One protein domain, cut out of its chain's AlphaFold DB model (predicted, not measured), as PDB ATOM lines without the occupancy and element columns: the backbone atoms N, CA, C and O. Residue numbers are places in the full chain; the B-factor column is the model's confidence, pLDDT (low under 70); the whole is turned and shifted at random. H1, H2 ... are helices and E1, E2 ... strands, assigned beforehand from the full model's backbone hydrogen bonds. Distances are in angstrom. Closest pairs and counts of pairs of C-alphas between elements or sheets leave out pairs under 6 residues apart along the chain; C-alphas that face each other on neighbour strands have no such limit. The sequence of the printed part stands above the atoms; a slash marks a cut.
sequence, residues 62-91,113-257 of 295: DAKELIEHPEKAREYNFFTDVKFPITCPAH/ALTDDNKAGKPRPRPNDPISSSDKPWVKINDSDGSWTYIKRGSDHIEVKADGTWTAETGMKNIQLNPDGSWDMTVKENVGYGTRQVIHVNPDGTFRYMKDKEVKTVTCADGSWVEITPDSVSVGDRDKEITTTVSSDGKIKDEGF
ATOM      1  N   ASP A  62      40.797 127.792  19.867       83.94
ATOM      2  CA  ASP A  62      41.532 126.551  19.943       83.94
ATOM      3  C   ASP A  62      41.494 125.949  21.355       83.94
ATOM      4  O   ASP A  62      41.588 126.673  22.349       83.94
ATOM      5  N   ALA A  63      41.392 124.621  21.461       83.50
ATOM      6  CA  ALA A  63      41.413 123.927  22.748       83.50
ATOM      7  C   ALA A  63      42.675 124.257  23.566       83.50
ATOM      8  O   ALA A  63      42.583 124.440  24.779       83.50
ATOM      9  N   LYS A  64      43.836 124.408  22.915       83.06
ATOM     10  CA  LYS A  64      45.086 124.796  23.577       83.06
ATOM     11  C   LYS A  64      45.073 126.255  24.016       83.06
ATOM     12  O   LYS A  64      45.508 126.545  25.127       83.06
ATOM     13  N   GLU A  65      44.521 127.159  23.201       86.44
ATOM     14  CA  GLU A  65      44.330 128.559  23.608       86.44
ATOM     15  C   GLU A  65      43.455 128.634  24.868       86.44
ATOM     16  O   GLU A  65      43.754 129.412  25.767       86.44
ATOM     17  N   LEU A  66      42.423 127.795  24.968       86.75
ATOM     18  CA  LEU A  66      41.542 127.740  26.134       86.75
ATOM     19  C   LEU A  66      42.206 127.104  27.369       86.75
ATOM     20  O   LEU A  66      41.864 127.459  28.492       86.75
ATOM     21  N   ILE A  67      43.164 126.194  27.179       85.56
ATOM     22  CA  ILE A  67      43.997 125.641  28.260       85.56
ATOM     23  C   ILE A  67      44.974 126.692  28.802       85.56
ATOM     24  O   ILE A  67      45.221 126.745  30.004       85.56
ATOM     25  N   GLU A  68      45.577 127.497  27.928       87.25
ATOM     26  CA  GLU A  68      46.531 128.546  28.318       87.25
ATOM     27  C   GLU A  68      45.831 129.789  28.880       87.25
ATOM     28  O   GLU A  68      46.384 130.472  29.740       87.25
ATOM     29  N   HIS A  69      44.609 130.051  28.412       89.25
ATOM     30  CA  HIS A  69      43.799 131.218  28.744       89.25
ATOM     31  C   HIS A  69      42.353 130.817  29.081       89.25
ATOM     32  O   HIS A  69      41.428 131.129  28.319       89.25
ATOM     33  N   PRO A  70      42.123 130.114  30.206       86.94
ATOM     34  CA  PRO A  70      40.793 129.644  30.597       86.94
ATOM     35  C   PRO A  70      39.784 130.790  30.763       86.94
ATOM     36  O   PRO A  70      38.603 130.625  30.464       86.94
ATOM     37  N   GLU A  71      40.228 131.986  31.151       85.75
ATOM     38  CA  GLU A  71      39.399 133.189  31.269       85.75
ATOM     39  C   GLU A  71      38.656 133.548  29.976       85.75
ATOM     40  O   GLU A  71      37.534 134.067  30.035       85.75
ATOM     41  N   LYS A  72      39.223 133.193  28.812       86.06
ATOM     42  CA  LYS A  72      38.595 133.423  27.506       86.06
ATOM     43  C   LYS A  72      37.300 132.646  27.349       86.06
ATOM     44  O   LYS A  72      36.452 133.084  26.587       86.06
ATOM     45  N   ALA A  73      37.066 131.576  28.114       81.94
ATOM     46  CA  ALA A  73      35.792 130.852  28.110       81.94
ATOM     47  C   ALA A  73      34.564 131.755  28.325       81.94
ATOM     48  O   ALA A  73      33.461 131.396  27.931       81.94
ATOM     49  N   ARG A  74      34.738 132.924  28.950       78.19
ATOM     50  CA  ARG A  74      33.660 133.889  29.200       78.19
ATOM     51  C   ARG A  74      33.448 134.885  28.059       78.19
ATOM     52  O   ARG A  74      32.401 135.522  28.006       78.19
ATOM     53  N   GLU A  75      34.436 135.044  27.182       75.19
ATOM     54  CA  GLU A  75      34.370 135.916  26.002       75.19
ATOM     55  C   GLU A  75      33.598 135.251  24.860       75.19
ATOM     56  O   GLU A  75      32.922 135.918  24.077       75.19
ATOM     57  N   TYR A  76      33.667 133.922  24.792       69.00
ATOM     58  CA  TYR A  76      32.853 133.118  23.895       69.00
ATOM     59  C   TYR A  76      31.577 132.774  24.646       69.00
ATOM     60  O   TYR A  76      31.617 132.231  25.745       69.00
ATOM     61  N   ASN A  77      30.432 133.085  24.052       64.69
ATOM     62  CA  ASN A  77      29.096 132.807  24.576       64.69
ATOM     63  C   ASN A  77      28.784 131.291  24.634       64.69
ATOM     64  O   ASN A  77      27.722 130.850  24.206       64.69
ATOM     65  N   PHE A  78      29.696 130.459  25.149       68.94
ATOM     66  CA  PHE A  78      29.566 129.004  25.234       68.94
ATOM     67  C   PHE A  78      28.300 128.559  25.966       68.94
ATOM     68  O   PHE A  78      27.759 127.500  25.657       68.94
ATOM     69  N   PHE A  79      27.821 129.390  26.890       60.34
ATOM     70  CA  PHE A  79      26.631 129.155  27.701       60.34
ATOM     71  C   PHE A  79      25.320 129.586  27.027       60.34
ATOM     72  O   PHE A  79      24.248 129.262  27.531       60.34
ATOM     73  N   THR A  80      25.374 130.340  25.921       57.31
ATOM     74  CA  THR A  80      24.186 130.967  25.309       57.31
ATOM     75  C   THR A  80      24.087 130.797  23.789       57.31
ATOM     76  O   THR A  80      23.007 131.016  23.241       57.31
ATOM     77  N   ASP A  81      25.153 130.365  23.103       52.97
ATOM     78  CA  ASP A  81      25.170 130.146  21.653       52.97
ATOM     79  C   ASP A  81      25.284 128.652  21.273       52.97
ATOM     80  O   ASP A  81      26.061 127.853  21.810       52.97
ATOM     81  N   VAL A  82      24.474 128.260  20.290       49.00
ATOM     82  CA  VAL A  82      24.349 126.892  19.773       49.00
ATOM     83  C   VAL A  82      25.566 126.511  18.926       49.00
ATOM     84  O   VAL A  82      25.843 125.321  18.751       49.00
ATOM     85  N   LYS A  83      26.354 127.483  18.451       60.53
ATOM     86  CA  LYS A  83      27.593 127.198  17.719       60.53
ATOM     87  C   LYS A  83      28.603 126.509  18.646       60.53
ATOM     88  O   LYS A  83      28.666 126.788  19.838       60.53
ATOM     89  N   PHE A  84      29.344 125.528  18.136       69.06
ATOM     90  CA  PHE A  84      30.444 124.883  18.862       69.06
ATOM     91  C   PHE A  84      31.758 125.420  18.285       69.06
ATOM     92  O   PHE A  84      32.266 124.838  17.329       69.06
ATOM     93  N   PRO A  85      32.268 126.567  18.779       70.69
ATOM     94  CA  PRO A  85      33.379 127.275  18.152       70.69
ATOM     95  C   PRO A  85      34.751 126.709  18.566       70.69
ATOM     96  O   PRO A  85      35.758 127.373  18.358       70.69
ATOM     97  N   ILE A  86      34.811 125.509  19.163       77.38
ATOM     98  CA  ILE A  86      36.079 124.888  19.558       77.38
ATOM     99  C   ILE A  86      36.734 124.212  18.356       77.38
ATOM    100  O   ILE A  86      36.134 123.331  17.728       77.38
ATOM    101  N   THR A  87      37.988 124.563  18.092       78.75
ATOM    102  CA  THR A  87      38.875 123.808  17.207       78.75
ATOM    103  C   THR A  87      39.879 123.009  18.018       78.75
ATOM    104  O   THR A  87      40.255 123.387  19.126       78.75
ATOM    105  N   CYS A  88      40.312 121.886  17.459       74.44
ATOM    106  CA  CYS A  88      41.522 121.241  17.941       74.44
ATOM    107  C   CYS A  88      42.742 121.943  17.345       74.44
ATOM    108  O   CYS A  88      42.633 122.389  16.193       74.44
ATOM    109  N   PRO A  89      43.879 121.964  18.067       65.00
ATOM    110  CA  PRO A  89      45.141 122.452  17.538       65.00
ATOM    111  C   PRO A  89      45.357 121.803  16.188       65.00
ATOM    112  O   PRO A  89      45.389 120.573  16.076       65.00
ATOM    113  N   ALA A  90      45.411 122.627  15.145       47.97
ATOM    114  CA  ALA A  90      45.685 122.107  13.829       47.97
ATOM    115  C   ALA A  90      47.043 121.409  13.894       47.97
ATOM    116  O   ALA A  90      48.059 122.028  14.213       47.97
ATOM    117  N   HIS A  91      47.061 120.119  13.571       44.56
ATOM    118  CA  HIS A  91      48.277 119.505  13.069       44.56
ATOM    119  C   HIS A  91      48.773 120.427  11.947       44.56
ATOM    120  O   HIS A  91      47.954 120.759  11.089       44.56
ATOM    121  N   ALA A 113      47.081 105.070  11.765       37.09
ATOM    122  CA  ALA A 113      46.404 105.248  10.490       37.09
ATOM    123  C   ALA A 113      45.785 103.894  10.118       37.09
ATOM    124  O   ALA A 113      46.364 102.844  10.417       37.09
ATOM    125  N   LEU A 114      44.579 103.880   9.545       38.97
ATOM    126  CA  LEU A 114      44.014 102.604   9.135       38.97
ATOM    127  C   LEU A 114      44.923 101.973   8.067       38.97
ATOM    128  O   LEU A 114      44.923 102.420   6.918       38.97
ATOM    129  N   THR A 115      45.706 100.964   8.451       41.88
ATOM    130  CA  THR A 115      46.410 100.076   7.524       41.88
ATOM    131  C   THR A 115      45.374  99.221   6.795       41.88
ATOM    132  O   THR A 115      44.192  99.245   7.146       41.88
ATOM    133  N   ASP A 116      45.774  98.455   5.782       38.06
ATOM    134  CA  ASP A 116      44.874  97.477   5.150       38.06
ATOM    135  C   ASP A 116      44.297  96.460   6.159       38.06
ATOM    136  O   ASP A 116      43.277  95.845   5.872       38.06
ATOM    137  N   ASP A 117      44.879  96.343   7.357       41.34
ATOM    138  CA  ASP A 117      44.350  95.544   8.471       41.34
ATOM    139  C   ASP A 117      43.181  96.226   9.215       41.34
ATOM    140  O   ASP A 117      42.417  95.559   9.913       41.34
ATOM    141  N   ASN A 118      43.023  97.548   9.051       47.19
ATOM    142  CA  ASN A 118      42.014  98.373   9.725       47.19
ATOM    143  C   ASN A 118      41.030  99.053   8.739       47.19
ATOM    144  O   ASN A 118      39.934  99.452   9.134       47.19
ATOM    145  N   LYS A 119      41.397  99.198   7.457       44.19
ATOM    146  CA  LYS A 119      40.437  99.255   6.337       44.19
ATOM    147  C   LYS A 119      39.879  97.848   6.165       44.19
ATOM    148  O   LYS A 119      40.464  96.918   6.701       44.19
ATOM    149  N   ALA A 120      38.744  97.655   5.493       43.53
ATOM    150  CA  ALA A 120      38.172  96.312   5.377       43.53
ATOM    151  C   ALA A 120      39.191  95.398   4.716       43.53
ATOM    152  O   ALA A 120      39.377  95.465   3.496       43.53
ATOM    153  N   GLY A 121      39.874  94.612   5.549       39.78
ATOM    154  CA  GLY A 121      40.968  93.775   5.127       39.78
ATOM    155  C   GLY A 121      40.528  92.932   3.954       39.78
ATOM    156  O   GLY A 121      39.349  92.609   3.785       39.78
ATOM    157  N   LYS A 122      41.480  92.594   3.093       40.59
ATOM    158  CA  LYS A 122      41.261  91.488   2.174       40.59
ATOM    159  C   LYS A 122      41.537  90.191   2.947       40.59
ATOM    160  O   LYS A 122      42.602  90.079   3.542       40.59
ATOM    161  N   PRO A 123      40.636  89.201   2.898       49.53
ATOM    162  CA  PRO A 123      39.376  89.208   2.169       49.53
ATOM    163  C   PRO A 123      38.293  90.001   2.906       49.53
ATOM    164  O   PRO A 123      38.174  89.939   4.127       49.53
ATOM    165  N   ARG A 124      37.475  90.702   2.114       53.34
ATOM    166  CA  ARG A 124      36.270  91.387   2.590       53.34
ATOM    167  C   ARG A 124      35.392  90.428   3.396       53.34
ATOM    168  O   ARG A 124      35.449  89.225   3.125       53.34
ATOM    169  N   PRO A 125      34.564  90.943   4.323       49.62
ATOM    170  CA  PRO A 125      33.691  90.124   5.148       49.62
ATOM    171  C   PRO A 125      32.912  89.114   4.303       49.62
ATOM    172  O   PRO A 125      32.071  89.481   3.488       49.62
ATOM    173  N   ARG A 126      33.223  87.832   4.476       50.50
ATOM    174  CA  ARG A 126      32.485  86.718   3.881       50.50
ATOM    175  C   ARG A 126      31.944  85.853   5.012       50.50
ATOM    176  O   ARG A 126      32.627  85.712   6.028       50.50
ATOM    177  N   PRO A 127      30.745  85.277   4.863       46.81
ATOM    178  CA  PRO A 127      30.306  84.215   5.751       46.81
ATOM    179  C   PRO A 127      31.326  83.071   5.737       46.81
ATOM    180  O   PRO A 127      31.650  82.560   4.667       46.81
ATOM    181  N   ASN A 128      31.829  82.670   6.906       45.53
ATOM    182  CA  ASN A 128      32.606  81.427   7.023       45.53
ATOM    183  C   ASN A 128      31.689  80.192   7.034       45.53
ATOM    184  O   ASN A 128      32.126  79.110   6.654       45.53
ATOM    185  N   ASP A 129      30.418  80.380   7.401       46.50
ATOM    186  CA  ASP A 129      29.389  79.345   7.442       46.50
ATOM    187  C   ASP A 129      28.226  79.706   6.504       46.50
ATOM    188  O   ASP A 129      27.885  80.890   6.383       46.50
ATOM    189  N   PRO A 130      27.566  78.720   5.865       47.22
ATOM    190  CA  PRO A 130      26.320  78.954   5.152       47.22
ATOM    191  C   PRO A 130      25.256  79.408   6.152       47.22
ATOM    192  O   PRO A 130      24.702  78.620   6.919       47.22
ATOM    193  N   ILE A 131      24.969  80.705   6.157       52.34
ATOM    194  CA  ILE A 131      23.861  81.260   6.927       52.34
ATOM    195  C   ILE A 131      22.594  80.860   6.184       52.34
ATOM    196  O   ILE A 131      22.257  81.448   5.156       52.34
ATOM    197  N   SER A 132      21.894  79.839   6.676       48.84
ATOM    198  CA  SER A 132      20.579  79.521   6.137       48.84
ATOM    199  C   SER A 132      19.663  80.725   6.394       48.84
ATOM    200  O   SER A 132      19.421  81.161   7.524       48.84
ATOM    201  N   SER A 133      19.147  81.305   5.315       53.28
ATOM    202  CA  SER A 133      18.150  82.377   5.377       53.28
ATOM    203  C   SER A 133      16.859  81.935   6.084       53.28
ATOM    204  O   SER A 133      16.072  82.782   6.509       53.28
ATOM    205  N   SER A 134      16.663  80.621   6.274       51.06
ATOM    206  CA  SER A 134      15.555  80.035   7.035       51.06
ATOM    207  C   SER A 134      15.571  80.409   8.518       51.06
ATOM    208  O   SER A 134      14.501  80.535   9.110       51.06
ATOM    209  N   ASP A 135      16.746  80.645   9.108       52.34
ATOM    210  CA  ASP A 135      16.876  80.840  10.559       52.34
ATOM    211  C   ASP A 135      16.816  82.327  10.954       52.34
ATOM    212  O   ASP A 135      16.671  82.676  12.128       52.34
ATOM    213  N   LYS A 136      16.895  83.235   9.966       63.53
ATOM    214  CA  LYS A 136      16.823  84.694  10.144       63.53
ATOM    215  C   LYS A 136      16.040  85.331   8.986       63.53
ATOM    216  O   LYS A 136      16.656  85.934   8.109       63.53
ATOM    217  N   PRO A 137      14.689  85.308   9.000       66.62
ATOM    218  CA  PRO A 137      13.855  85.813   7.894       66.62
ATOM    219  C   PRO A 137      14.014  87.320   7.613       66.62
ATOM    220  O   PRO A 137      13.457  87.846   6.652       66.62
ATOM    221  N   TRP A 138      14.752  88.024   8.470       76.12
ATOM    222  CA  TRP A 138      15.004  89.458   8.411       76.12
ATOM    223  C   TRP A 138      16.344  89.807   7.757       76.12
ATOM    224  O   TRP A 138      16.593  90.985   7.537       76.12
ATOM    225  N   VAL A 139      17.206  88.824   7.467       76.88
ATOM    226  CA  VAL A 139      18.542  89.043   6.896       76.88
ATOM    227  C   VAL A 139      18.549  88.662   5.415       76.88
ATOM    228  O   VAL A 139      18.091  87.583   5.048       76.88
ATOM    229  N   LYS A 140      19.103  89.527   4.563       79.56
ATOM    230  CA  LYS A 140      19.391  89.228   3.152       79.56
ATOM    231  C   LYS A 140      20.873  89.433   2.891       79.56
ATOM    232  O   LYS A 140      21.370  90.525   3.144       79.56
ATOM    233  N   ILE A 141      21.547  88.412   2.379       76.12
ATOM    234  CA  ILE A 141      22.985  88.424   2.087       76.12
ATOM    235  C   ILE A 141      23.171  88.371   0.574       76.12
ATOM    236  O   ILE A 141      22.422  87.688  -0.122       76.12
ATOM    237  N   ASN A 142      24.154  89.108   0.074       76.19
ATOM    238  CA  ASN A 142      24.661  88.986  -1.278       76.19
ATOM    239  C   ASN A 142      25.907  88.095  -1.260       76.19
ATOM    240  O   ASN A 142      26.993  88.521  -0.866       76.19
ATOM    241  N   ASP A 143      25.756  86.855  -1.717       73.50
ATOM    242  CA  ASP A 143      26.833  85.860  -1.696       73.50
ATOM    243  C   ASP A 143      28.029  86.230  -2.594       73.50
ATOM    244  O   ASP A 143      29.130  85.714  -2.402       73.50
ATOM    245  N   SER A 144      27.845  87.128  -3.573       74.75
ATOM    246  CA  SER A 144      28.915  87.511  -4.507       74.75
ATOM    247  C   SER A 144      29.968  88.429  -3.880       74.75
ATOM    248  O   SER A 144      31.160  88.308  -4.181       74.75
ATOM    249  N   ASP A 145      29.541  89.339  -3.004       72.56
ATOM    250  CA  ASP A 145      30.379  90.413  -2.467       72.56
ATOM    251  C   ASP A 145      30.383  90.497  -0.932       72.56
ATOM    252  O   ASP A 145      31.194  91.240  -0.376       72.56
ATOM    253  N   GLY A 146      29.545  89.705  -0.255       73.50
ATOM    254  CA  GLY A 146      29.451  89.639   1.203       73.50
ATOM    255  C   GLY A 146      28.635  90.766   1.841       73.50
ATOM    256  O   GLY A 146      28.516  90.803   3.067       73.50
ATOM    257  N   SER A 147      28.054  91.675   1.047       79.19
ATOM    258  CA  SER A 147      27.130  92.696   1.552       79.19
ATOM    259  C   SER A 147      25.855  92.059   2.103       79.19
ATOM    260  O   SER A 147      25.442  90.977   1.682       79.19
ATOM    261  N   TRP A 148      25.216  92.707   3.075       80.31
ATOM    262  CA  TRP A 148      23.974  92.200   3.648       80.31
ATOM    263  C   TRP A 148      23.110  93.299   4.250       80.31
ATOM    264  O   TRP A 148      23.580  94.364   4.635       80.31
ATOM    265  N   THR A 149      21.819  93.011   4.360       83.25
ATOM    266  CA  THR A 149      20.844  93.864   5.036       83.25
ATOM    267  C   THR A 149      20.128  93.081   6.121       83.25
ATOM    268  O   THR A 149      19.889  91.882   5.980       83.25
ATOM    269  N   TYR A 150      19.777  93.754   7.209       79.56
ATOM    270  CA  TYR A 150      18.870  93.256   8.231       79.56
ATOM    271  C   TYR A 150      17.709  94.227   8.370       79.56
ATOM    272  O   TYR A 150      17.909  95.410   8.625       79.56
ATOM    273  N   ILE A 151      16.495  93.722   8.186       79.88
ATOM    274  CA  ILE A 151      15.265  94.504   8.226       79.88
ATOM    275  C   ILE A 151      14.291  93.792   9.154       79.88
ATOM    276  O   ILE A 151      13.561  92.889   8.743       79.88
ATOM    277  N   LYS A 152      14.254  94.211  10.417       75.69
ATOM    278  CA  LYS A 152      13.190  93.800  11.335       75.69
ATOM    279  C   LYS A 152      11.968  94.666  11.059       75.69
ATOM    280  O   LYS A 152      12.097  95.884  10.955       75.69
ATOM    281  N   ARG A 153      10.776  94.064  10.961       64.50
ATOM    282  CA  ARG A 153       9.514  94.801  10.737       64.50
ATOM    283  C   ARG A 153       9.417  96.048  11.634       64.50
ATOM    284  O   ARG A 153       9.202  95.921  12.834       64.50
ATOM    285  N   GLY A 154       9.520  97.222  11.011       60.59
ATOM    286  CA  GLY A 154       9.069  98.506  11.550       60.59
ATOM    287  C   GLY A 154      10.026  99.301  12.444       60.59
ATOM    288  O   GLY A 154       9.614 100.376  12.864       60.59
ATOM    289  N   SER A 155      11.252  98.852  12.747       71.00
ATOM    290  CA  SER A 155      12.132  99.663  13.618       71.00
ATOM    291  C   SER A 155      13.629  99.582  13.356       71.00
ATOM    292  O   SER A 155      14.314 100.573  13.597       71.00
ATOM    293  N   ASP A 156      14.139  98.437  12.895       80.88
ATOM    294  CA  ASP A 156      15.582  98.210  12.812       80.88
ATOM    295  C   ASP A 156      15.976  97.867  11.372       80.88
ATOM    296  O   ASP A 156      15.513  96.867  10.810       80.88
ATOM    297  N   HIS A 157      16.834  98.704  10.799       86.44
ATOM    298  CA  HIS A 157      17.403  98.588   9.468       86.44
ATOM    299  C   HIS A 157      18.924  98.686   9.562       86.44
ATOM    300  O   HIS A 157      19.461  99.713   9.965       86.44
ATOM    301  N   ILE A 158      19.626  97.620   9.195       84.56
ATOM    302  CA  ILE A 158      21.087  97.600   9.131       84.56
ATOM    303  C   ILE A 158      21.471  97.255   7.702       84.56
ATOM    304  O   ILE A 158      20.940  96.298   7.139       84.56
ATOM    305  N   GLU A 159      22.408  98.000   7.141       86.94
ATOM    306  CA  GLU A 159      23.000  97.722   5.840       86.94
ATOM    307  C   GLU A 159      24.512  97.644   6.006       86.94
ATOM    308  O   GLU A 159      25.136  98.547   6.557       86.94
ATOM    309  N   VAL A 160      25.102  96.559   5.522       82.56
ATOM    310  CA  VAL A 160      26.545  96.376   5.423       82.56
ATOM    311  C   VAL A 160      26.900  96.256   3.955       82.56
ATOM    312  O   VAL A 160      26.394  95.380   3.252       82.56
ATOM    313  N   LYS A 161      27.795  97.123   3.495       85.00
ATOM    314  CA  LYS A 161      28.272  97.144   2.115       85.00
ATOM    315  C   LYS A 161      29.419  96.157   1.925       85.00
ATOM    316  O   LYS A 161      30.057  95.713   2.878       85.00
ATOM    317  N   ALA A 162      29.720  95.844   0.668       78.31
ATOM    318  CA  ALA A 162      30.800  94.926   0.304       78.31
ATOM    319  C   ALA A 162      32.177  95.378   0.827       78.31
ATOM    320  O   ALA A 162      33.041  94.562   1.132       78.31
ATOM    321  N   ASP A 163      32.396  96.687   0.945       75.88
ATOM    322  CA  ASP A 163      33.618  97.270   1.503       75.88
ATOM    323  C   ASP A 163      33.660  97.261   3.041       75.88
ATOM    324  O   ASP A 163      34.555  97.864   3.621       75.88
ATOM    325  N   GLY A 164      32.707  96.600   3.705       75.31
ATOM    326  CA  GLY A 164      32.643  96.469   5.157       75.31
ATOM    327  C   GLY A 164      32.125  97.705   5.896       75.31
ATOM    328  O   GLY A 164      31.934  97.612   7.110       75.31
ATOM    329  N   THR A 165      31.865  98.823   5.207       82.88
ATOM    330  CA  THR A 165      31.144  99.963   5.792       82.88
ATOM    331  C   THR A 165      29.700  99.601   6.078       82.88
ATOM    332  O   THR A 165      29.149  98.662   5.495       82.88
ATOM    333  N   TRP A 166      29.075 100.330   6.999       85.69
ATOM    334  CA  TRP A 166      27.732  99.978   7.416       85.69
ATOM    335  C   TRP A 166      26.946 101.138   8.004       85.69
ATOM    336  O   TRP A 166      27.501 102.093   8.548       85.69
ATOM    337  N   THR A 167      25.630 101.015   7.917       89.19
ATOM    338  CA  THR A 167      24.665 101.887   8.574       89.19
ATOM    339  C   THR A 167      23.751 101.048   9.455       89.19
ATOM    340  O   THR A 167      23.465  99.888   9.161       89.19
ATOM    341  N   ALA A 168      23.316 101.617  10.573       85.06
ATOM    342  CA  ALA A 168      22.291 101.022  11.415       85.06
ATOM    343  C   ALA A 168      21.314 102.104  11.846       85.06
ATOM    344  O   ALA A 168      21.664 103.009  12.597       85.06
ATOM    345  N   GLU A 169      20.078 101.989  11.397       86.44
ATOM    346  CA  GLU A 169      18.938 102.691  11.947       86.44
ATOM    347  C   GLU A 169      18.194 101.738  12.877       86.44
ATOM    348  O   GLU A 169      17.850 100.617  12.521       86.44
ATOM    349  N   THR A 170      17.951 102.184  14.098       79.69
ATOM    350  CA  THR A 170      17.157 101.453  15.084       79.69
ATOM    351  C   THR A 170      16.044 102.353  15.595       79.69
ATOM    352  O   THR A 170      16.024 103.567  15.347       79.69
ATOM    353  N   GLY A 171      15.154 101.784  16.405       76.62
ATOM    354  CA  GLY A 171      14.189 102.578  17.161       76.62
ATOM    355  C   GLY A 171      14.833 103.672  18.028       76.62
ATOM    356  O   GLY A 171      14.187 104.682  18.262       76.62
ATOM    357  N   MET A 172      16.094 103.515  18.461       77.88
ATOM    358  CA  MET A 172      16.761 104.416  19.421       77.88
ATOM    359  C   MET A 172      17.824 105.328  18.806       77.88
ATOM    360  O   MET A 172      18.063 106.421  19.306       77.88
ATOM    361  N   LYS A 173      18.527 104.870  17.772       81.75
ATOM    362  CA  LYS A 173      19.723 105.540  17.249       81.75
ATOM    363  C   LYS A 173      19.966 105.230  15.781       81.75
ATOM    364  O   LYS A 173      19.588 104.157  15.313       81.75
ATOM    365  N   ASN A 174      20.657 106.150  15.122       87.06
ATOM    366  CA  ASN A 174      21.210 106.015  13.784       87.06
ATOM    367  C   ASN A 174      22.734 106.017  13.882       87.06
ATOM    368  O   ASN A 174      23.289 106.830  14.620       87.06
ATOM    369  N   ILE A 175      23.397 105.118  13.164       86.50
ATOM    370  CA  ILE A 175      24.854 104.992  13.126       86.50
ATOM    371  C   ILE A 175      25.310 104.843  11.678       86.50
ATOM    372  O   ILE A 175      24.652 104.157  10.895       86.50
ATOM    373  N   GLN A 176      26.456 105.434  11.353       88.69
ATOM    374  CA  GLN A 176      27.148 105.252  10.084       88.69
ATOM    375  C   GLN A 176      28.645 105.068  10.332       88.69
ATOM    376  O   GLN A 176      29.258 105.896  10.998       88.69
ATOM    377  N   LEU A 177      29.227 104.005   9.775       84.94
ATOM    378  CA  LEU A 177      30.671 103.800   9.688       84.94
ATOM    379  C   LEU A 177      31.153 104.114   8.273       84.94
ATOM    380  O   LEU A 177      30.658 103.539   7.302       84.94
ATOM    381  N   ASN A 178      32.152 104.982   8.174       82.62
ATOM    382  CA  ASN A 178      32.766 105.391   6.920       82.62
ATOM    383  C   ASN A 178      34.010 104.536   6.589       82.62
ATOM    384  O   ASN A 178      34.587 103.903   7.478       82.62
ATOM    385  N   PRO A 179      34.463 104.512   5.317       75.75
ATOM    386  CA  PRO A 179      35.602 103.690   4.883       75.75
ATOM    387  C   PRO A 179      36.937 104.009   5.569       75.75
ATOM    388  O   PRO A 179      37.836 103.172   5.616       75.75
ATOM    389  N   ASP A 180      37.085 105.234   6.063       70.12
ATOM    390  CA  ASP A 180      38.254 105.724   6.790       70.12
ATOM    391  C   ASP A 180      38.184 105.430   8.303       70.12
ATOM    392  O   ASP A 180      39.059 105.845   9.061       70.12
ATOM    393  N   GLY A 181      37.170 104.682   8.754       73.62
ATOM    394  CA  GLY A 181      36.969 104.305  10.153       73.62
ATOM    395  C   GLY A 181      36.358 105.399  11.017       73.62
ATOM    396  O   GLY A 181      36.101 105.139  12.197       73.62
ATOM    397  N   SER A 182      36.111 106.586  10.452       80.25
ATOM    398  CA  SER A 182      35.275 107.596  11.094       80.25
ATOM    399  C   SER A 182      33.843 107.098  11.212       80.25
ATOM    400  O   SER A 182      33.375 106.295  10.401       80.25
ATOM    401  N   TRP A 183      33.132 107.560  12.231       86.31
ATOM    402  CA  TRP A 183      31.737 107.192  12.398       86.31
ATOM    403  C   TRP A 183      30.923 108.276  13.072       86.31
ATOM    404  O   TRP A 183      31.412 109.051  13.897       86.31
ATOM    405  N   ASP A 184      29.641 108.260  12.742       87.81
ATOM    406  CA  ASP A 184      28.635 109.151  13.284       87.81
ATOM    407  C   ASP A 184      27.580 108.335  14.021       87.81
ATOM    408  O   ASP A 184      27.151 107.277  13.555       87.81
ATOM    409  N   MET A 185      27.130 108.832  15.171       85.94
ATOM    410  CA  MET A 185      25.972 108.295  15.877       85.94
ATOM    411  C   MET A 185      25.038 109.421  16.276       85.94
ATOM    412  O   MET A 185      25.444 110.396  16.900       85.94
ATOM    413  N   THR A 186      23.758 109.251  15.976       86.62
ATOM    414  CA  THR A 186      22.689 110.100  16.493       86.62
ATOM    415  C   THR A 186      21.734 109.254  17.316       86.62
ATOM    416  O   THR A 186      21.080 108.366  16.777       86.62
ATOM    417  N   VAL A 187      21.619 109.532  18.610       82.56
ATOM    418  CA  VAL A 187      20.550 108.980  19.451       82.56
ATOM    419  C   VAL A 187      19.305 109.838  19.244       82.56
ATOM    420  O   VAL A 187      19.364 111.065  19.370       82.56
ATOM    421  N   LYS A 188      18.197 109.192  18.866       78.00
ATOM    422  CA  LYS A 188      16.909 109.829  18.584       78.00
ATOM    423  C   LYS A 188      16.328 110.417  19.872       78.00
ATOM    424  O   LYS A 188      16.454 109.837  20.948       78.00
ATOM    425  N   GLU A 189      15.677 111.567  19.739       69.81
ATOM    426  CA  GLU A 189      14.937 112.202  20.832       69.81
ATOM    427  C   GLU A 189      13.789 111.287  21.298       69.81
ATOM    428  O   GLU A 189      13.121 110.661  20.475       69.81
ATOM    429  N   ASN A 190      13.532 111.249  22.610       64.50
ATOM    430  CA  ASN A 190      12.351 110.620  23.223       64.50
ATOM    431  C   ASN A 190      12.291 109.079  23.209       64.50
ATOM    432  O   ASN A 190      11.201 108.508  23.269       64.50
ATOM    433  N   VAL A 191      13.432 108.383  23.195       58.41
ATOM    434  CA  VAL A 191      13.468 106.916  23.346       58.41
ATOM    435  C   VAL A 191      14.138 106.529  24.670       58.41
ATOM    436  O   VAL A 191      15.259 106.943  24.960       58.41
ATOM    437  N   GLY A 192      13.436 105.757  25.511       55.81
ATOM    438  CA  GLY A 192      13.896 105.326  26.841       55.81
ATOM    439  C   GLY A 192      13.622 106.363  27.936       55.81
ATOM    440  O   GLY A 192      12.582 106.302  28.576       55.81
ATOM    441  N   TYR A 193      14.558 107.292  28.132       45.19
ATOM    442  CA  TYR A 193      14.521 108.459  29.043       45.19
ATOM    443  C   TYR A 193      15.507 109.539  28.536       45.19
ATOM    444  O   TYR A 193      16.146 110.247  29.312       45.19
ATOM    445  N   GLY A 194      15.746 109.565  27.222       58.06
ATOM    446  CA  GLY A 194      16.973 110.096  26.646       58.06
ATOM    447  C   GLY A 194      16.770 111.307  25.757       58.06
ATOM    448  O   GLY A 194      15.837 111.401  24.958       58.06
ATOM    449  N   THR A 195      17.715 112.210  25.901       71.19
ATOM    450  CA  THR A 195      17.864 113.416  25.128       71.19
ATOM    451  C   THR A 195      18.674 113.219  23.847       71.19
ATOM    452  O   THR A 195      19.365 112.205  23.710       71.19
ATOM    453  N   ARG A 196      18.608 114.160  22.890       81.88
ATOM    454  CA  ARG A 196      19.329 114.020  21.611       81.88
ATOM    455  C   ARG A 196      20.825 113.971  21.864       81.88
ATOM    456  O   ARG A 196      21.372 114.921  22.416       81.88
ATOM    457  N   GLN A 197      21.485 112.926  21.375       83.94
ATOM    458  CA  GLN A 197      22.944 112.834  21.397       83.94
ATOM    459  C   GLN A 197      23.480 112.738  19.979       83.94
ATOM    460  O   GLN A 197      22.943 111.985  19.170       83.94
ATOM    461  N   VAL A 198      24.536 113.485  19.688       85.12
ATOM    462  CA  VAL A 198      25.259 113.420  18.418       85.12
ATOM    463  C   VAL A 198      26.722 113.178  18.727       85.12
ATOM    464  O   VAL A 198      27.323 113.913  19.506       85.12
ATOM    465  N   ILE A 199      27.279 112.144  18.115       85.00
ATOM    466  CA  ILE A 199      28.682 111.770  18.231       85.00
ATOM    467  C   ILE A 199      29.259 111.723  16.836       85.00
ATOM    468  O   ILE A 199      28.662 111.120  15.950       85.00
ATOM    469  N   HIS A 200      30.424 112.327  16.681       85.75
ATOM    470  CA  HIS A 200      31.229 112.250  15.480       85.75
ATOM    471  C   HIS A 200      32.647 111.866  15.882       85.75
ATOM    472  O   HIS A 200      33.249 112.557  16.705       85.75
ATOM    473  N   VAL A 201      33.172 110.785  15.317       81.44
ATOM    474  CA  VAL A 201      34.530 110.295  15.566       81.44
ATOM    475  C   VAL A 201      35.297 110.302  14.262       81.44
ATOM    476  O   VAL A 201      34.855 109.705  13.288       81.44
ATOM    477  N   ASN A 202      36.454 110.947  14.259       79.25
ATOM    478  CA  ASN A 202      37.349 111.023  13.115       79.25
ATOM    479  C   ASN A 202      38.197 109.745  12.961       79.25
ATOM    480  O   ASN A 202      38.321 108.961  13.906       79.25
ATOM    481  N   PRO A 203      38.869 109.561  11.810       75.19
ATOM    482  CA  PRO A 203      39.790 108.451  11.550       75.19
ATOM    483  C   PRO A 203      41.038 108.403  12.418       75.19
ATOM    484  O   PRO A 203      41.779 107.440  12.324       75.19
ATOM    485  N   ASP A 204      41.341 109.420  13.212       70.50
ATOM    486  CA  ASP A 204      42.406 109.367  14.214       70.50
ATOM    487  C   ASP A 204      41.848 108.972  15.591       70.50
ATOM    488  O   ASP A 204      42.562 108.414  16.412       70.50
ATOM    489  N   GLY A 205      40.535 109.089  15.798       72.81
ATOM    490  CA  GLY A 205      39.834 108.793  17.043       72.81
ATOM    491  C   GLY A 205      39.483 110.056  17.823       72.81
ATOM    492  O   GLY A 205      38.770 109.968  18.824       72.81
ATOM    493  N   THR A 206      39.930 111.234  17.372       77.94
ATOM    494  CA  THR A 206      39.393 112.499  17.878       77.94
ATOM    495  C   THR A 206      37.888 112.492  17.698       77.94
ATOM    496  O   THR A 206      37.359 111.930  16.736       77.94
ATOM    497  N   PHE A 207      37.169 113.061  18.655       82.75
ATOM    498  CA  PHE A 207      35.720 112.999  18.606       82.75
ATOM    499  C   PHE A 207      35.075 114.269  19.126       82.75
ATOM    500  O   PHE A 207      35.657 115.032  19.899       82.75
ATOM    501  N   ARG A 208      33.838 114.461  18.682       85.81
ATOM    502  CA  ARG A 208      32.919 115.489  19.142       85.81
ATOM    503  C   ARG A 208      31.651 114.821  19.641       85.81
ATOM    504  O   ARG A 208      31.106 113.943  18.978       85.81
ATOM    505  N   TYR A 209      31.193 115.250  20.803       86.00
ATOM    506  CA  TYR A 209      29.957 114.805  21.430       86.00
ATOM    507  C   TYR A 209      29.081 116.017  21.718       86.00
ATOM    508  O   TYR A 209      29.576 117.040  22.186       86.00
ATOM    509  N   MET A 210      27.785 115.896  21.457       84.00
ATOM    510  CA  MET A 210      26.779 116.892  21.808       84.00
ATOM    511  C   MET A 210      25.565 116.209  22.430       84.00
ATOM    512  O   MET A 210      25.089 115.215  21.886       84.00
ATOM    513  N   LYS A 211      25.024 116.781  23.507       83.38
ATOM    514  CA  LYS A 211      23.766 116.371  24.146       83.38
ATOM    515  C   LYS A 211      22.858 117.584  24.326       83.38
ATOM    516  O   LYS A 211      23.304 118.584  24.882       83.38
ATOM    517  N   ASP A 212      21.635 117.525  23.793       76.38
ATOM    518  CA  ASP A 212      20.608 118.596  23.842       76.38
ATOM    519  C   ASP A 212      21.029 119.989  23.380       76.38
ATOM    520  O   ASP A 212      20.296 120.950  23.580       76.38
ATOM    521  N   LYS A 213      22.193 120.110  22.730       70.56
ATOM    522  CA  LYS A 213      22.894 121.375  22.430       70.56
ATOM    523  C   LYS A 213      23.545 122.052  23.647       70.56
ATOM    524  O   LYS A 213      24.275 123.018  23.446       70.56
ATOM    525  N   GLU A 214      23.341 121.531  24.853       75.69
ATOM    526  CA  GLU A 214      23.834 122.095  26.114       75.69
ATOM    527  C   GLU A 214      25.199 121.551  26.519       75.69
ATOM    528  O   GLU A 214      26.072 122.301  26.948       75.69
ATOM    529  N   VAL A 215      25.388 120.238  26.378       80.94
ATOM    530  CA  VAL A 215      26.660 119.602  26.707       80.94
ATOM    531  C   VAL A 215      27.411 119.338  25.425       80.94
ATOM    532  O   VAL A 215      26.880 118.696  24.518       80.94
ATOM    533  N   LYS A 216      28.646 119.825  25.346       86.19
ATOM    534  CA  LYS A 216      29.509 119.639  24.182       86.19
ATOM    535  C   LYS A 216      30.882 119.188  24.649       86.19
ATOM    536  O   LYS A 216      31.454 119.788  25.550       86.19
ATOM    537  N   THR A 217      31.422 118.144  24.043       87.50
ATOM    538  CA  THR A 217      32.760 117.645  24.364       87.50
ATOM    539  C   THR A 217      33.559 117.494  23.085       87.50
ATOM    540  O   THR A 217      33.038 116.994  22.090       87.50
ATOM    541  N   VAL A 218      34.824 117.895  23.116       87.44
ATOM    542  CA  VAL A 218      35.806 117.561  22.083       87.44
ATOM    543  C   VAL A 218      37.045 116.969  22.727       87.44
ATOM    544  O   VAL A 218      37.438 117.361  23.825       87.44
ATOM    545  N   THR A 219      37.652 116.003  22.053       84.75
ATOM    546  CA  THR A 219      38.988 115.506  22.379       84.75
ATOM    547  C   THR A 219      39.845 115.560  21.132       84.75
ATOM    548  O   THR A 219      39.421 115.114  20.064       84.75
ATOM    549  N   CYS A 220      41.033 116.123  21.292       83.44
ATOM    550  CA  CYS A 220      42.005 116.369  20.245       83.44
ATOM    551  C   CYS A 220      43.108 115.306  20.260       83.44
ATOM    552  O   CYS A 220      43.280 114.576  21.237       83.44
ATOM    553  N   ALA A 221      43.834 115.188  19.148       77.88
ATOM    554  CA  ALA A 221      44.817 114.122  18.946       77.88
ATOM    555  C   ALA A 221      46.034 114.253  19.878       77.88
ATOM    556  O   ALA A 221      46.640 113.256  20.263       77.88
ATOM    557  N   ASP A 222      46.351 115.482  20.289       75.25
ATOM    558  CA  ASP A 222      47.390 115.797  21.271       75.25
ATOM    559  C   ASP A 222      46.965 115.508  22.725       75.25
ATOM    560  O   ASP A 222      47.703 115.811  23.665       75.25
ATOM    561  N   GLY A 223      45.785 114.912  22.918       76.19
ATOM    562  CA  GLY A 223      45.220 114.575  24.218       76.19
ATOM    563  C   GLY A 223      44.510 115.738  24.912       76.19
ATOM    564  O   GLY A 223      43.882 115.509  25.949       76.19
ATOM    565  N   SER A 224      44.546 116.958  24.366       83.19
ATOM    566  CA  SER A 224      43.764 118.072  24.907       83.19
ATOM    567  C   SER A 224      42.264 117.817  24.741       83.19
ATOM    568  O   SER A 224      41.812 117.123  23.822       83.19
ATOM    569  N   TRP A 225      41.459 118.335  25.665       88.12
ATOM    570  CA  TRP A 225      40.008 118.202  25.596       88.12
ATOM    571  C   TRP A 225      39.299 119.412  26.188       88.12
ATOM    572  O   TRP A 225      39.827 120.099  27.064       88.12
ATOM    573  N   VAL A 226      38.072 119.634  25.717       89.88
ATOM    574  CA  VAL A 226      37.163 120.665  26.228       89.88
ATOM    575  C   VAL A 226      35.794 120.034  26.465       89.88
ATOM    576  O   VAL A 226      35.267 119.351  25.588       89.88
ATOM    577  N   GLU A 227      35.211 120.261  27.640       89.75
ATOM    578  CA  GLU A 227      33.818 119.962  27.972       89.75
ATOM    579  C   GLU A 227      33.096 121.263  28.321       89.75
ATOM    580  O   GLU A 227      33.514 122.008  29.198       89.75
ATOM    581  N   ILE A 228      31.992 121.521  27.642       87.31
ATOM    582  CA  ILE A 228      31.100 122.645  27.891       87.31
ATOM    583  C   ILE A 228      29.813 122.068  28.459       87.31
ATOM    584  O   ILE A 228      29.265 121.119  27.896       87.31
ATOM    585  N   THR A 229      29.338 122.639  29.555       87.19
ATOM    586  CA  THR A 229      28.024 122.401  30.156       87.19
ATOM    587  C   THR A 229      27.325 123.748  30.373       87.19
ATOM    588  O   THR A 229      27.984 124.788  30.289       87.19
ATOM    589  N   PRO A 230      26.020 123.772  30.704       84.38
ATOM    590  CA  PRO A 230      25.325 125.020  31.040       84.38
ATOM    591  C   PRO A 230      25.994 125.838  32.155       84.38
ATOM    592  O   PRO A 230      25.912 127.063  32.159       84.38
ATOM    593  N   ASP A 231      26.685 125.164  33.076       87.44
ATOM    594  CA  ASP A 231      27.243 125.789  34.278       87.44
ATOM    595  C   ASP A 231      28.758 125.985  34.227       87.44
ATOM    596  O   ASP A 231      29.311 126.706  35.060       87.44
ATOM    597  N   SER A 232      29.460 125.321  33.305       90.19
ATOM    598  CA  SER A 232      30.921 125.356  33.283       90.19
ATOM    599  C   SER A 232      31.546 125.028  31.931       90.19
ATOM    600  O   SER A 232      31.005 124.254  31.148       90.19
ATOM    601  N   VAL A 233      32.749 125.550  31.718       90.69
ATOM    602  CA  VAL A 233      33.686 125.094  30.694       90.69
ATOM    603  C   VAL A 233      34.863 124.447  31.406       90.69
ATOM    604  O   VAL A 233      35.531 125.085  32.210       90.69
ATOM    605  N   SER A 234      35.092 123.169  31.141       91.38
ATOM    606  CA  SER A 234      36.233 122.414  31.646       91.38
ATOM    607  C   SER A 234      37.199 122.143  30.506       91.38
ATOM    608  O   SER A 234      36.790 121.697  29.435       91.38
ATOM    609  N   VAL A 235      38.477 122.383  30.744       90.38
ATOM    610  CA  VAL A 235      39.561 122.038  29.829       90.38
ATOM    611  C   VAL A 235      40.569 121.175  30.550       90.38
ATOM    612  O   VAL A 235      40.786 121.322  31.754       90.38
ATOM    613  N   GLY A 236      41.196 120.263  29.823       86.94
ATOM    614  CA  GLY A 236      42.229 119.436  30.412       86.94
ATOM    615  C   GLY A 236      43.348 119.124  29.447       86.94
ATOM    616  O   GLY A 236      43.146 118.933  28.247       86.94
ATOM    617  N   ASP A 237      44.527 119.032  30.042       75.38
ATOM    618  CA  ASP A 237      45.760 118.583  29.425       75.38
ATOM    619  C   ASP A 237      46.371 117.543  30.361       75.38
ATOM    620  O   ASP A 237      46.626 117.814  31.538       75.38
ATOM    621  N   ARG A 238      46.564 116.326  29.858       68.38
ATOM    622  CA  ARG A 238      47.125 115.243  30.668       68.38
ATOM    623  C   ARG A 238      48.589 115.469  30.992       68.38
ATOM    624  O   ARG A 238      49.000 115.050  32.064       68.38
ATOM    625  N   ASP A 239      49.344 116.168  30.151       69.94
ATOM    626  CA  ASP A 239      50.745 116.471  30.462       69.94
ATOM    627  C   ASP A 239      50.882 117.307  31.724       69.94
ATOM    628  O   ASP A 239      51.816 117.132  32.503       69.94
ATOM    629  N   LYS A 240      49.936 118.224  31.922       71.44
ATOM    630  CA  LYS A 240      49.906 119.072  33.108       71.44
ATOM    631  C   LYS A 240      49.290 118.345  34.306       71.44
ATOM    632  O   LYS A 240      49.380 118.853  35.413       71.44
ATOM    633  N   GLU A 241      48.665 117.184  34.089       78.94
ATOM    634  CA  GLU A 241      47.849 116.447  35.061       78.94
ATOM    635  C   GLU A 241      46.759 117.300  35.740       78.94
ATOM    636  O   GLU A 241      46.287 116.966  36.830       78.94
ATOM    637  N   ILE A 242      46.297 118.367  35.073       80.81
ATOM    638  CA  ILE A 242      45.270 119.274  35.607       80.81
ATOM    639  C   ILE A 242      44.018 119.273  34.740       80.81
ATOM    640  O   ILE A 242      44.043 119.066  33.523       80.81
ATOM    641  N   THR A 243      42.895 119.530  35.393       89.12
ATOM    642  CA  THR A 243      41.658 119.970  34.756       89.12
ATOM    643  C   THR A 243      41.320 121.353  35.287       89.12
ATOM    644  O   THR A 243      41.128 121.517  36.489       89.12
ATOM    645  N   THR A 244      41.235 122.332  34.393       91.25
ATOM    646  CA  THR A 244      40.819 123.693  34.729       91.25
ATOM    647  C   THR A 244      39.349 123.851  34.396       91.25
ATOM    648  O   THR A 244      38.927 123.612  33.266       91.25
ATOM    649  N   THR A 245      38.558 124.267  35.377       92.94
ATOM    650  CA  THR A 245      37.128 124.520  35.221       92.94
ATOM    651  C   THR A 245      36.834 125.994  35.433       92.94
ATOM    652  O   THR A 245      37.179 126.562  36.468       92.94
ATOM    653  N   VAL A 246      36.142 126.589  34.468       91.69
ATOM    654  CA  VAL A 246      35.594 127.941  34.528       91.69
ATOM    655  C   VAL A 246      34.088 127.837  34.677       91.69
ATOM    656  O   VAL A 246      33.402 127.386  33.760       91.69
ATOM    657  N   SER A 247      33.556 128.219  35.833       90.00
ATOM    658  CA  SER A 247      32.109 128.247  36.055       90.00
ATOM    659  C   SER A 247      31.465 129.489  35.439       90.00
ATOM    660  O   SER A 247      32.113 130.513  35.212       90.00
ATOM    661  N   SER A 248      30.159 129.415  35.197       85.19
ATOM    662  CA  SER A 248      29.353 130.515  34.655       85.19
ATOM    663  C   SER A 248      29.386 131.780  35.530       85.19
ATOM    664  O   SER A 248      29.314 132.894  35.008       85.19
ATOM    665  N   ASP A 249      29.595 131.638  36.847       87.25
ATOM    666  CA  ASP A 249      29.816 132.749  37.791       87.25
ATOM    667  C   ASP A 249      31.239 133.350  37.735       87.25
ATOM    668  O   ASP A 249      31.549 134.299  38.454       87.25
ATOM    669  N   GLY A 250      32.099 132.828  36.857       84.06
ATOM    670  CA  GLY A 250      33.438 133.335  36.575       84.06
ATOM    671  C   GLY A 250      34.543 132.811  37.488       84.06
ATOM    672  O   GLY A 250      35.666 133.307  37.396       84.06
ATOM    673  N   LYS A 251      34.274 131.830  38.359       91.06
ATOM    674  CA  LYS A 251      35.336 131.199  39.157       91.06
ATOM    675  C   LYS A 251      36.155 130.245  38.295       91.06
ATOM    676  O   LYS A 251      35.605 129.473  37.517       91.06
ATOM    677  N   ILE A 252      37.469 130.278  38.496       92.50
ATOM    678  CA  ILE A 252      38.427 129.364  37.873       92.50
ATOM    679  C   ILE A 252      38.964 128.441  38.963       92.50
ATOM    680  O   ILE A 252      39.337 128.908  40.043       92.50
ATOM    681  N   LYS A 253      38.959 127.137  38.701       91.81
ATOM    682  CA  LYS A 253      39.482 126.115  39.609       91.81
ATOM    683  C   LYS A 253      40.322 125.114  38.845       91.81
ATOM    684  O   LYS A 253      39.867 124.604  37.826       91.81
ATOM    685  N   ASP A 254      41.472 124.785  39.411       90.88
ATOM    686  CA  ASP A 254      42.296 123.677  38.956       90.88
ATOM    687  C   ASP A 254      42.096 122.486  39.889       90.88
ATOM    688  O   ASP A 254      42.156 122.607  41.114       90.88
ATOM    689  N   GLU A 255      41.842 121.330  39.296       86.75
ATOM    690  CA  GLU A 255      41.687 120.058  39.988       86.75
ATOM    691  C   GLU A 255      42.626 119.021  39.364       86.75
ATOM    692  O   GLU A 255      43.101 119.183  38.235       86.75
ATOM    693  N   GLY A 256      42.894 117.935  40.095       83.00
ATOM    694  CA  GLY A 256      43.617 116.796  39.531       83.00
ATOM    695  C   GLY A 256      42.876 116.226  38.321       83.00
ATOM    696  O   GLY A 256      41.644 116.236  38.271       83.00
ATOM    697  N   PHE A 257      43.625 115.730  37.337       79.62
ATOM    698  CA  PHE A 257      43.071 115.276  36.066       79.62
ATOM    699  C   PHE A 257      41.884 114.303  36.220       79.62
ATOM    700  O   PHE A 257      42.040 113.182  36.709       79.62
TER     701      PHE A 257
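AT A GLANCE: This is residues 62 to 91 and 113 to 257 of the 295 residues of the protein "Putative lipoprotein" of Rothia aeria F0474 (UniProt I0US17). Picture one long, twisted wall of thirteen strands, E1 to E13, side by side in chain order, with two short helices, H1 and H2, packed over one face near the E10 to E13 end. The row of strands makes the longest axis. The printed part has 175 residues, with H1 and H2 first along the chain, then E1 to E13 in one antiparallel sheet. The class is mostly strand, with under half of the residues in named elements. The whole is loose, with a radius of gyration of the C-alphas of 21.0 A, and elongated, spanning 63 by 38 by 26 A.

HOW THE PARTS SIT: Start at H1, residues 63 to 68, and H2, residues 70 to 74, which are close but not clearly touching: the closest C-alphas, of Leu 66 and Lys 72, are 6.5 A apart. Past the cut, find E1 at 139 to 141, E2 at 148 to 152, E3 at 156 to 160, E4 at 166 to 169, E5 at 173 to 177, E6 at 183 to 187, E7 at 197 to 201, E8 at 207 to 211, E9 at 215 to 219, E10 at 225 to 228, E11 at 232 to 237, E12 at 242 to 247 and E13 at 252 to 256. They form a meander, each strand the antiparallel neighbour of the one before, with E1 and E13 as edge strands. In the hairpin of E1 and E2, N 140 and O 149 are 2.9 A apart, within hydrogen-bond range. In that of E12 and E13, at 150 degrees between directions, N 245 and O 253 are 2.8 A apart. The sheet is twisted. H1 is on the sheet at a height of 8.5 A, only just over E11 with 3 of its 6 C-alphas, and runs across the strands at 89 degrees to E11 on the local plane; the closest C-alphas, of Ile 67 and Val 235, are 5.9 A apart. H2 is on the same face at a height of 8.4 A, only just over E12 with 3 of its 5 C-alphas; the closest C-alphas, of Pro 70 and Val 246, are 6.7 A apart. Every O i to N i+4 pair is within range in H1; H2 has 0 of 1, but 2 of 2 O i to N i+3 pairs.

IN THESE COORDINATES: Find C-alpha 63 at (41.413, 123.927, 22.748), where H1 begins; it measures 8.9 A. E1 begins at C-alpha 139, (18.542, 89.043, 6.896). E11 measures 16.8 A and E12 15.9 A. E13 measures 13.7 A and ends at C-alpha 256, (43.617, 116.796, 39.531).

THE WHOLE: The C-alphas farthest apart, of Ser 134 and Lys 251, are 63.6 A apart. Residues 92 to 112 are not printed; C-alphas 91 and 113 are 14.6 A apart across this cut. Of the links printed whole, none is long. The model's mean pLDDT over the printed part is 74.6; look for values under 70 at, among others, residues 76 to 84 and 113 to 137.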